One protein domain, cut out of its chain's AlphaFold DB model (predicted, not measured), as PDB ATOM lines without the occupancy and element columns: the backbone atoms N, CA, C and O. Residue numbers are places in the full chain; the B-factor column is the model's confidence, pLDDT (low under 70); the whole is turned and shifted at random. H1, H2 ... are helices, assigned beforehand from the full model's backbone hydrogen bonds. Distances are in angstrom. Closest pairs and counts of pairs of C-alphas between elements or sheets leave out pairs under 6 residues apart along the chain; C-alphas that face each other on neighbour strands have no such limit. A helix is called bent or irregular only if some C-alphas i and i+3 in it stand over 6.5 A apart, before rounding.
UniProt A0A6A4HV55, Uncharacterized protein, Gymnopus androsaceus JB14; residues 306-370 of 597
ATOM      1  N   MET A 306     -44.953  -3.215  46.296       97.00
ATOM      2  CA  MET A 306     -44.808  -3.749  47.654       97.00
ATOM      3  C   MET A 306     -45.762  -3.078  48.644       97.00
ATOM      4  O   MET A 306     -46.584  -3.737  49.273       97.00
ATOM      5  N   GLN A 307     -45.684  -1.752  48.759       97.50
ATOM      6  CA  GLN A 307     -46.464  -0.997  49.736       97.50
ATOM      7  C   GLN A 307     -47.960  -1.042  49.432       97.50
ATOM      8  O   GLN A 307     -48.765  -1.107  50.353       97.50
ATOM      9  N   SER A 308     -48.349  -1.080  48.155       96.75
ATOM     10  CA  SER A 308     -49.759  -1.253  47.790       96.75
ATOM     11  C   SER A 308     -50.294  -2.623  48.207       96.75
ATOM     12  O   SER A 308     -51.468  -2.719  48.552       96.75
ATOM     13  N   LYS A 309     -49.471  -3.682  48.182       95.81
ATOM     14  CA  LYS A 309     -49.863  -5.001  48.706       95.81
ATOM     15  C   LYS A 309     -50.031  -4.953  50.226       95.81
ATOM     16  O   LYS A 309     -51.071  -5.381  50.704       95.81
ATOM     17  N   ILE A 310     -49.072  -4.364  50.948       96.75
ATOM     18  CA  ILE A 310     -49.112  -4.230  52.416       96.75
ATOM     19  C   ILE A 310     -50.350  -3.432  52.856       96.75
ATOM     20  O   ILE A 310     -51.179  -3.941  53.599       96.75
ATOM     21  N   MET A 311     -50.555  -2.233  52.304       96.88
ATOM     22  CA  MET A 311     -51.690  -1.366  52.662       96.88
ATOM     23  C   MET A 311     -53.059  -1.979  52.325       96.88
ATOM     24  O   MET A 311     -54.053  -1.681  52.984       96.88
ATOM     25  N   ASN A 312     -53.138  -2.810  51.280       96.69
ATOM     26  CA  ASN A 312     -54.371  -3.524  50.946       96.69
ATOM     27  C   ASN A 312     -54.578  -4.784  51.796       96.69
ATOM     28  O   ASN A 312     -55.722  -5.189  51.946       96.69
ATOM     29  N   ALA A 313     -53.516  -5.390  52.332       96.69
ATOM     30  CA  ALA A 313     -53.614  -6.499  53.281       96.69
ATOM     31  C   ALA A 313     -54.020  -6.019  54.685       96.69
ATOM     32  O   ALA A 313     -54.721  -6.726  55.393       96.69
ATOM     33  N   GLU A 314     -53.631  -4.797  55.061       97.06
ATOM     34  CA  GLU A 314     -54.070  -4.130  56.298       97.06
ATOM     35  C   GLU A 314     -55.522  -3.624  56.232       97.06
ATOM     36  O   GLU A 314     -56.100  -3.243  57.248       97.06
ATOM     37  N   THR A 315     -56.112  -3.567  55.035       96.56
ATOM     38  CA  THR A 315     -57.515  -3.172  54.877       96.56
ATOM     39  C   THR A 315     -58.398  -4.344  55.333       96.56
ATOM     40  O   THR A 315     -58.190  -5.452  54.837       96.56
ATOM     41  N   PRO A 316     -59.346  -4.138  56.271       96.31
ATOM     42  CA  PRO A 316     -60.123  -5.221  56.866       96.31
ATOM     43  C   PRO A 316     -60.899  -6.010  55.810       96.31
ATOM     44  O   PRO A 316     -61.371  -5.464  54.807       96.31
ATOM     45  N   GLU A 317     -61.019  -7.312  56.051       94.75
ATOM     46  CA  GLU A 317     -61.676  -8.252  55.151       94.75
ATOM     47  C   GLU A 317     -63.149  -7.854  54.963       94.75
ATOM     48  O   GLU A 317     -63.947  -7.888  55.896       94.75
ATOM     49  N   GLY A 318     -63.489  -7.387  53.757       93.81
ATOM     50  CA  GLY A 318     -64.819  -6.871  53.411       93.81
ATOM     51  C   GLY A 318     -64.815  -5.440  52.869       93.81
ATOM     52  O   GLY A 318     -65.720  -5.068  52.121       93.81
ATOM     53  N   GLU A 319     -63.779  -4.645  53.151       95.75
ATOM     54  CA  GLU A 319     -63.637  -3.330  52.527       95.75
ATOM     55  C   GLU A 319     -63.021  -3.428  51.117       95.75
ATOM     56  O   GLU A 319     -62.094  -4.208  50.868       95.75
ATOM     57  N   PRO A 320     -63.499  -2.626  50.147       95.00
ATOM     58  CA  PRO A 320     -62.954  -2.643  48.799       95.00
ATOM     59  C   PRO A 320     -61.496  -2.159  48.795       95.00
ATOM     60  O   PRO A 320     -61.187  -1.066  49.279       95.00
ATOM     61  N   LYS A 321     -60.608  -2.943  48.163       97.06
ATOM     62  CA  LYS A 321     -59.177  -2.620  48.014       97.06
ATOM     63  C   LYS A 321     -58.974  -1.182  47.532       97.06
ATOM     64  O   LYS A 321     -59.592  -0.723  46.561       97.06
ATOM     65  N   LYS A 322     -58.061  -0.461  48.182       96.62
ATOM     66  CA  LYS A 322     -57.771   0.938  47.860       96.62
ATOM     67  C   LYS A 322     -57.070   1.011  46.502       96.62
ATOM     68  O   LYS A 322     -56.045   0.377  46.257       96.62
ATOM     69  N   LYS A 323     -57.616   1.830  45.595       95.81
ATOM     70  CA  LYS A 323     -56.998   2.087  44.283       95.81
ATOM     71  C   LYS A 323     -55.619   2.730  44.460       95.81
ATOM     72  O   LYS A 323     -55.474   3.670  45.245       95.81
ATOM     73  N   VAL A 324     -54.650   2.313  43.642       93.50
ATOM     74  CA  VAL A 324     -53.257   2.810  43.658       93.50
ATOM     75  C   VAL A 324     -53.179   4.342  43.600       93.50
ATOM     76  O   VAL A 324     -52.359   4.935  44.289       93.50
ATOM     77  N   ASN A 325     -54.080   5.010  42.869       93.56
ATOM     78  CA  ASN A 325     -54.112   6.478  42.791       93.56
ATOM     79  C   ASN A 325     -54.369   7.178  44.138       93.56
ATOM     80  O   ASN A 325     -53.974   8.330  44.295       93.56
ATOM     81  N   LYS A 326     -55.032   6.514  45.095       95.00
ATOM     82  CA  LYS A 326     -55.228   7.045  46.453       95.00
ATOM     83  C   LYS A 326     -53.989   6.804  47.319       95.00
ATOM     84  O   LYS A 326     -53.551   7.718  48.006       95.00
ATOM     85  N   LEU A 327     -53.391   5.615  47.211       96.50
ATOM     86  CA  LEU A 327     -52.205   5.217  47.981       96.50
ATOM     87  C   LEU A 327     -50.920   5.912  47.507       96.50
ATOM     88  O   LEU A 327     -49.997   6.120  48.288       96.50
ATOM     89  N   SER A 328     -50.846   6.313  46.233       94.94
ATOM     90  CA  SER A 328     -49.616   6.817  45.609       94.94
ATOM     91  C   SER A 328     -49.018   8.034  46.318       94.94
ATOM     92  O   SER A 328     -47.797   8.152  46.387       94.94
ATOM     93  N   LYS A 329     -49.848   8.918  46.887       96.75
ATOM     94  CA  LYS A 329     -49.378  10.093  47.639       96.75
ATOM     95  C   LYS A 329     -48.720   9.705  48.963       96.75
ATOM     96  O   LYS A 329     -47.673  10.252  49.304       96.75
ATOM     97  N   GLU A 330     -49.309   8.757  49.685       97.44
ATOM     98  CA  GLU A 330     -48.785   8.255  50.960       97.44
ATOM     99  C   GLU A 330     -47.507   7.446  50.746       97.44
ATOM    100  O   GLU A 330     -46.505   7.672  51.423       97.44
ATOM    101  N   ILE A 331     -47.506   6.577  49.732       97.94
ATOM    102  CA  ILE A 331     -46.333   5.799  49.330       97.94
ATOM    103  C   ILE A 331     -45.192   6.728  48.905       97.94
ATOM    104  O   ILE A 331     -44.053   6.518  49.315       97.94
ATOM    105  N   LEU A 332     -45.473   7.786  48.135       97.75
ATOM    106  CA  LEU A 332     -44.454   8.760  47.738       97.75
ATOM    107  C   LEU A 332     -43.872   9.503  48.946       97.75
ATOM    108  O   LEU A 332     -42.672   9.776  48.968       97.75
ATOM    109  N   LYS A 333     -44.699   9.824  49.948       98.00
ATOM    110  CA  LYS A 333     -44.230  10.434  51.198       98.00
ATOM    111  C   LYS A 333     -43.288   9.481  51.940       98.00
ATOM    112  O   LYS A 333     -42.176   9.899  52.245       98.00
ATOM    113  N   LYS A 334     -43.684   8.212  52.127       97.81
ATOM    114  CA  LYS A 334     -42.833   7.169  52.735       97.81
ATOM    115  C   LYS A 334     -41.523   6.971  51.959       97.81
ATOM    116  O   LYS A 334     -40.453   6.911  52.549       97.81
ATOM    117  N   TRP A 335     -41.585   6.946  50.627       98.00
ATOM    118  CA  TRP A 335     -40.400   6.804  49.778       98.00
ATOM    119  C   TRP A 335     -39.420   7.968  49.947       98.00
ATOM    120  O   TRP A 335     -38.215   7.756  49.980       98.00
ATOM    121  N   LYS A 336     -39.912   9.208  50.058       98.06
ATOM    122  CA  LYS A 336     -39.048  10.385  50.237       98.06
ATOM    123  C   LYS A 336     -38.376  10.441  51.608       98.06
ATOM    124  O   LYS A 336     -37.310  11.035  51.703       98.06
ATOM    125  N   THR A 337     -38.989   9.859  52.638       98.19
ATOM    126  CA  THR A 337     -38.422   9.817  53.994       98.19
ATOM    127  C   THR A 337     -37.393   8.707  54.191       98.19
ATOM    128  O   THR A 337     -36.589   8.804  55.106       98.19
ATOM    129  N   MET A 338     -37.400   7.670  53.346       97.56
ATOM    130  CA  MET A 338     -36.442   6.563  53.427       97.56
ATOM    131  C   MET A 338     -35.048   6.965  52.941       97.56
ATOM    132  O   MET A 338     -34.902   7.693  51.949       97.56
ATOM    133  N   LEU A 339     -34.025   6.421  53.601       97.94
ATOM    134  CA  LEU A 339     -32.631   6.523  53.170       97.94
ATOM    135  C   LEU A 339     -32.394   5.674  51.915       97.94
ATOM    136  O   LEU A 339     -33.109   4.710  51.647       97.94
ATOM    137  N   ASP A 340     -31.387   6.021  51.117       97.69
ATOM    138  CA  ASP A 340     -31.149   5.327  49.844       97.69
ATOM    139  C   ASP A 340     -30.661   3.880  50.017       97.69
ATOM    140  O   ASP A 340     -30.968   3.027  49.183       97.69
ATOM    141  N   GLU A 341     -29.979   3.572  51.120       97.50
ATOM    142  CA  GLU A 341     -29.582   2.204  51.480       97.50
ATOM    143  C   GLU A 341     -30.799   1.331  51.801       97.50
ATOM    144  O   GLU A 341     -30.928   0.227  51.271       97.50
ATOM    145  N   GLU A 342     -31.741   1.873  52.577       97.19
ATOM    146  CA  GLU A 342     -33.008   1.222  52.921       97.19
ATOM    147  C   GLU A 342     -33.887   1.015  51.680       97.19
ATOM    148  O   GLU A 342     -34.457  -0.056  51.469       97.19
ATOM    149  N   LYS A 343     -33.945   2.008  50.785       97.94
ATOM    150  CA  LYS A 343     -34.626   1.852  49.491       97.94
ATOM    151  C   LYS A 343     -34.022   0.712  48.680       97.94
ATOM    152  O   LYS A 343     -34.761  -0.027  48.030       97.94
ATOM    153  N   ASN A 344     -32.697   0.579  48.671       97.19
ATOM    154  CA  ASN A 344     -32.016  -0.456  47.899       97.19
ATOM    155  C   ASN A 344     -32.240  -1.847  48.490       97.19
ATOM    156  O   ASN A 344     -32.551  -2.755  47.723       97.19
ATOM    157  N   SER A 345     -32.130  -2.011  49.810       97.38
ATOM    158  CA  SER A 345     -32.358  -3.302  50.467       97.38
ATOM    159  C   SER A 345     -33.800  -3.778  50.279       97.38
ATOM    160  O   SER A 345     -34.009  -4.895  49.817       97.38
ATOM    161  N   LEU A 346     -34.790  -2.904  50.498       96.69
ATOM    162  CA  LEU A 346     -36.211  -3.252  50.365       96.69
ATOM    163  C   LEU A 346     -36.641  -3.547  48.924       96.69
ATOM    164  O   LEU A 346     -37.557  -4.333  48.695       96.69
ATOM    165  N   THR A 347     -36.032  -2.889  47.933       97.38
ATOM    166  CA  THR A 347     -36.456  -3.053  46.531       97.38
ATOM    167  C   THR A 347     -35.708  -4.148  45.787       97.38
ATOM    168  O   THR A 347     -36.185  -4.555  44.730       97.38
ATOM    169  N   LYS A 348     -34.576  -4.648  46.299       96.62
ATOM    170  CA  LYS A 348     -33.728  -5.616  45.585       96.62
ATOM    171  C   LYS A 348     -34.476  -6.903  45.243       96.62
ATOM    172  O   LYS A 348     -34.543  -7.258  44.067       96.62
ATOM    173  N   ASP A 349     -35.094  -7.539  46.232       96.44
ATOM    174  CA  ASP A 349     -35.767  -8.831  46.044       96.44
ATOM    175  C   ASP A 349     -37.037  -8.675  45.200       96.44
ATOM    176  O   ASP A 349     -37.326  -9.464  44.303       96.44
ATOM    177  N   ILE A 350     -37.743  -7.562  45.389       95.56
ATOM    178  CA  ILE A 350     -38.982  -7.255  44.666       95.56
ATOM    179  C   ILE A 350     -38.706  -6.904  43.208       95.56
ATOM    180  O   ILE A 350     -39.529  -7.170  42.333       95.56
ATOM    181  N   LEU A 351     -37.551  -6.311  42.911       95.38
ATOM    182  CA  LEU A 351     -37.123  -6.098  41.533       95.38
ATOM    183  C   LEU A 351     -36.853  -7.418  40.819       95.38
ATOM    184  O   LEU A 351     -37.207  -7.528  39.646       95.38
ATOM    185  N   VAL A 352     -36.266  -8.404  41.503       94.88
ATOM    186  CA  VAL A 352     -36.091  -9.755  40.952       94.88
ATOM    187  C   VAL A 352     -37.460 -10.391  40.712       94.88
ATOM    188  O   VAL A 352     -37.761 -10.726  39.569       94.88
ATOM    189  N   GLU A 353     -38.344 -10.394  41.713       94.25
ATOM    190  CA  GLU A 353     -39.708 -10.934  41.595       94.25
ATOM    191  C   GLU A 353     -40.507 -10.259  40.463       94.25
ATOM    192  O   GLU A 353     -41.222 -10.916  39.708       94.25
ATOM    193  N   LEU A 354     -40.414  -8.934  40.301       92.38
ATOM    194  CA  LEU A 354     -41.128  -8.214  39.239       92.38
ATOM    195  C   LEU A 354     -40.525  -8.445  37.854       92.38
ATOM    196  O   LEU A 354     -41.273  -8.445  36.872       92.38
ATOM    197  N   ARG A 355     -39.205  -8.629  37.753       90.38
ATOM    198  CA  ARG A 355     -38.552  -9.024  36.498       90.38
ATOM    199  C   ARG A 355     -38.952 -10.438  36.112       90.38
ATOM    200  O   ARG A 355     -39.337 -10.639  34.965       90.38
ATOM    201  N   GLU A 356     -38.939 -11.366  37.061       90.88
ATOM    202  CA  GLU A 356     -39.400 -12.739  36.866       90.88
ATOM    203  C   GLU A 356     -40.873 -12.757  36.483       90.88
ATOM    204  O   GLU A 356     -41.196 -13.254  35.416       90.88
ATOM    205  N   ARG A 357     -41.759 -12.094  37.233       86.88
ATOM    206  CA  ARG A 357     -43.188 -12.000  36.892       86.88
ATOM    207  C   ARG A 357     -43.426 -11.372  35.520       86.88
ATOM    208  O   ARG A 357     -44.343 -11.790  34.827       86.88
ATOM    209  N   ARG A 358     -42.647 -10.370  35.096       85.62
ATOM    210  CA  ARG A 358     -42.763  -9.830  33.729       85.62
ATOM    211  C   ARG A 358     -42.251 -10.801  32.681       85.62
ATOM    212  O   ARG A 358     -42.860 -10.891  31.626       85.62
ATOM    213  N   ALA A 359     -41.135 -11.477  32.932       85.69
ATOM    214  CA  ALA A 359     -40.580 -12.451  32.003       85.69
ATOM    215  C   ALA A 359     -41.520 -13.654  31.849       85.69
ATOM    216  O   ALA A 359     -41.818 -14.059  30.730       85.69
ATOM    217  N   LEU A 360     -42.026 -14.161  32.970       86.31
ATOM    218  CA  LEU A 360     -42.942 -15.287  33.069       86.31
ATOM    219  C   LEU A 360     -44.315 -14.891  32.527       86.31
ATOM    220  O   LEU A 360     -44.789 -15.536  31.613       86.31
ATOM    221  N   GLY A 361     -44.856 -13.737  32.920       81.25
ATOM    222  CA  GLY A 361     -46.092 -13.199  32.352       81.25
ATOM    223  C   GLY A 361     -45.992 -12.862  30.860       81.25
ATOM    224  O   GLY A 361     -46.982 -12.968  30.154       81.25
ATOM    225  N   MET A 362     -44.822 -12.483  30.331       78.44
ATOM    226  CA  MET A 362     -44.633 -12.357  28.878       78.44
ATOM    227  C   MET A 362     -44.579 -13.716  28.180       78.44
ATOM    228  O   MET A 362     -45.034 -13.801  27.046       78.44
ATOM    229  N   ARG A 363     -44.034 -14.761  28.819       78.31
ATOM    230  CA  ARG A 363     -44.066 -16.133  28.284       78.31
ATOM    231  C   ARG A 363     -45.475 -16.710  28.351       78.31
ATOM    232  O   ARG A 363     -45.996 -17.105  27.324       78.31
ATOM    233  N   GLU A 364     -46.130 -16.631  29.502       77.62
ATOM    234  CA  GLU A 364     -47.514 -17.063  29.706       77.62
ATOM    235  C   GLU A 364     -48.482 -16.288  28.819       77.62
ATOM    236  O   GLU A 364     -49.307 -16.896  28.164       77.62
ATOM    237  N   ASN A 365     -48.372 -14.964  28.686       68.56
ATOM    238  CA  ASN A 365     -49.233 -14.236  27.745       68.56
ATOM    239  C   ASN A 365     -48.923 -14.566  26.279       68.56
ATOM    240  O   ASN A 365     -49.753 -14.290  25.424       68.56
ATOM    241  N   LYS A 366     -47.744 -15.118  25.979       73.12
ATOM    242  CA  LYS A 366     -47.385 -15.580  24.635       73.12
ATOM    243  C   LYS A 366     -47.834 -17.026  24.380       73.12
ATOM    244  O   LYS A 366     -48.086 -17.374  23.234       73.12
ATOM    245  N   GLU A 367     -47.912 -17.851  25.422       73.56
ATOM    246  CA  GLU A 367     -48.282 -19.273  25.354       73.56
ATOM    247  C   GLU A 367     -49.779 -19.510  25.613       73.56
ATOM    248  O   GLU A 367     -50.412 -20.299  24.922       73.56
ATOM    249  N   VAL A 368     -50.341 -18.814  26.601       70.25
ATOM    250  CA  VAL A 368     -51.712 -18.947  27.127       70.25
ATOM    251  C   VAL A 368     -52.578 -17.749  26.755       70.25
ATOM    252  O   VAL A 368     -53.793 -17.872  26.613       70.25
ATOM    253  N   GLY A 369     -51.973 -16.566  26.615       64.81
ATOM    254  CA  GLY A 369     -52.705 -15.386  26.190       64.81
ATOM    255  C   GLY A 369     -53.187 -15.580  24.762       64.81
ATOM    256  O   GLY A 369     -52.399 -15.477  23.824       64.81
ATOM    257  N   GLU A 370     -54.489 -15.813  24.587       65.44
ATOM    258  CA  GLU A 370     -55.145 -15.564  23.311       65.44
ATOM    259  C   GLU A 370     -54.852 -14.108  22.956       65.44
ATOM    260  O   GLU A 370     -55.469 -13.169  23.476       65.44
TER     261      GLU A 370
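Overview. This is residues 306 to 370 of the 597 residues of an uncharacterized protein of Gymnopus androsaceus JB14 (UniProt A0A6A4HV55). A long kinked helix, H3, makes an arm, and the shorter H2 meets it near its start to form a V-like corner, with the small helix H1 beside the start of H2 and its first residue near H3 at Ile 350. The far part of the arm, residues 351 to 360 and 362 to 367 of H3, sticks out with nothing packed on it, as does residue 368 just after H3, and residues 314 to 319 of the loop between H1 and H2 stick out elsewhere. The printed part has 65 residues with three named helices, H1, H2 and H3 in chain order, and no named strand; its class is all helix. The whole is loose, with a radius of gyration of the C-alphas of 15.2 A, and flat, spanning 41 by 36 by 18 A.

Along the chain. H1 covers residues 306 to 313, beginning at C-alpha 306 (-44.808, -3.749, 47.654). H2 covers residues 324 to 337 and is 19.4 A long; it is irregular, but only just, with C-alphas 326 and 329 6.7 A apart. H3 covers residues 340 to 367, is 38.7 A long, and ends at C-alpha 367 (-48.282, -19.273, 25.354). H3 has a kink of 41 degrees near residue 347 and is irregular, with C-alphas 346 and 349 7.1 A apart.

Arrangement. H1 and H2 touch, with their closest C-alphas, those of Ser 308 and Val 324, 6.8 A apart. They run opposite ways at a steep tilt of 55 degrees. H1 and H3 are close but not clearly touching, the closest C-alphas being those of Met 306 and Ile 350, 7.4 A apart; their lines are about perpendicular, at 81 degrees. H2 and H3 are also close but not clearly touching, the closest C-alphas being those of Trp 335 and Lys 343, 7.6 A apart. They run opposite ways at a shallow tilt of 34 degrees, only just short of steep. Each O i to N i+4 pair is within hydrogen-bond range in H1, against 8 of 10 in H2 and 22 of 24 in H3.

Size, cuts and confidence. The C-alphas farthest apart, those of Leu 339 and Glu 370, are 43.4 A apart. The printed part has no cut; the link from H1 to H2 is short and that from H2 to H3 is tight. The mean pLDDT of the printed part is 92.1, with residues 365, 369 and 370 under 70.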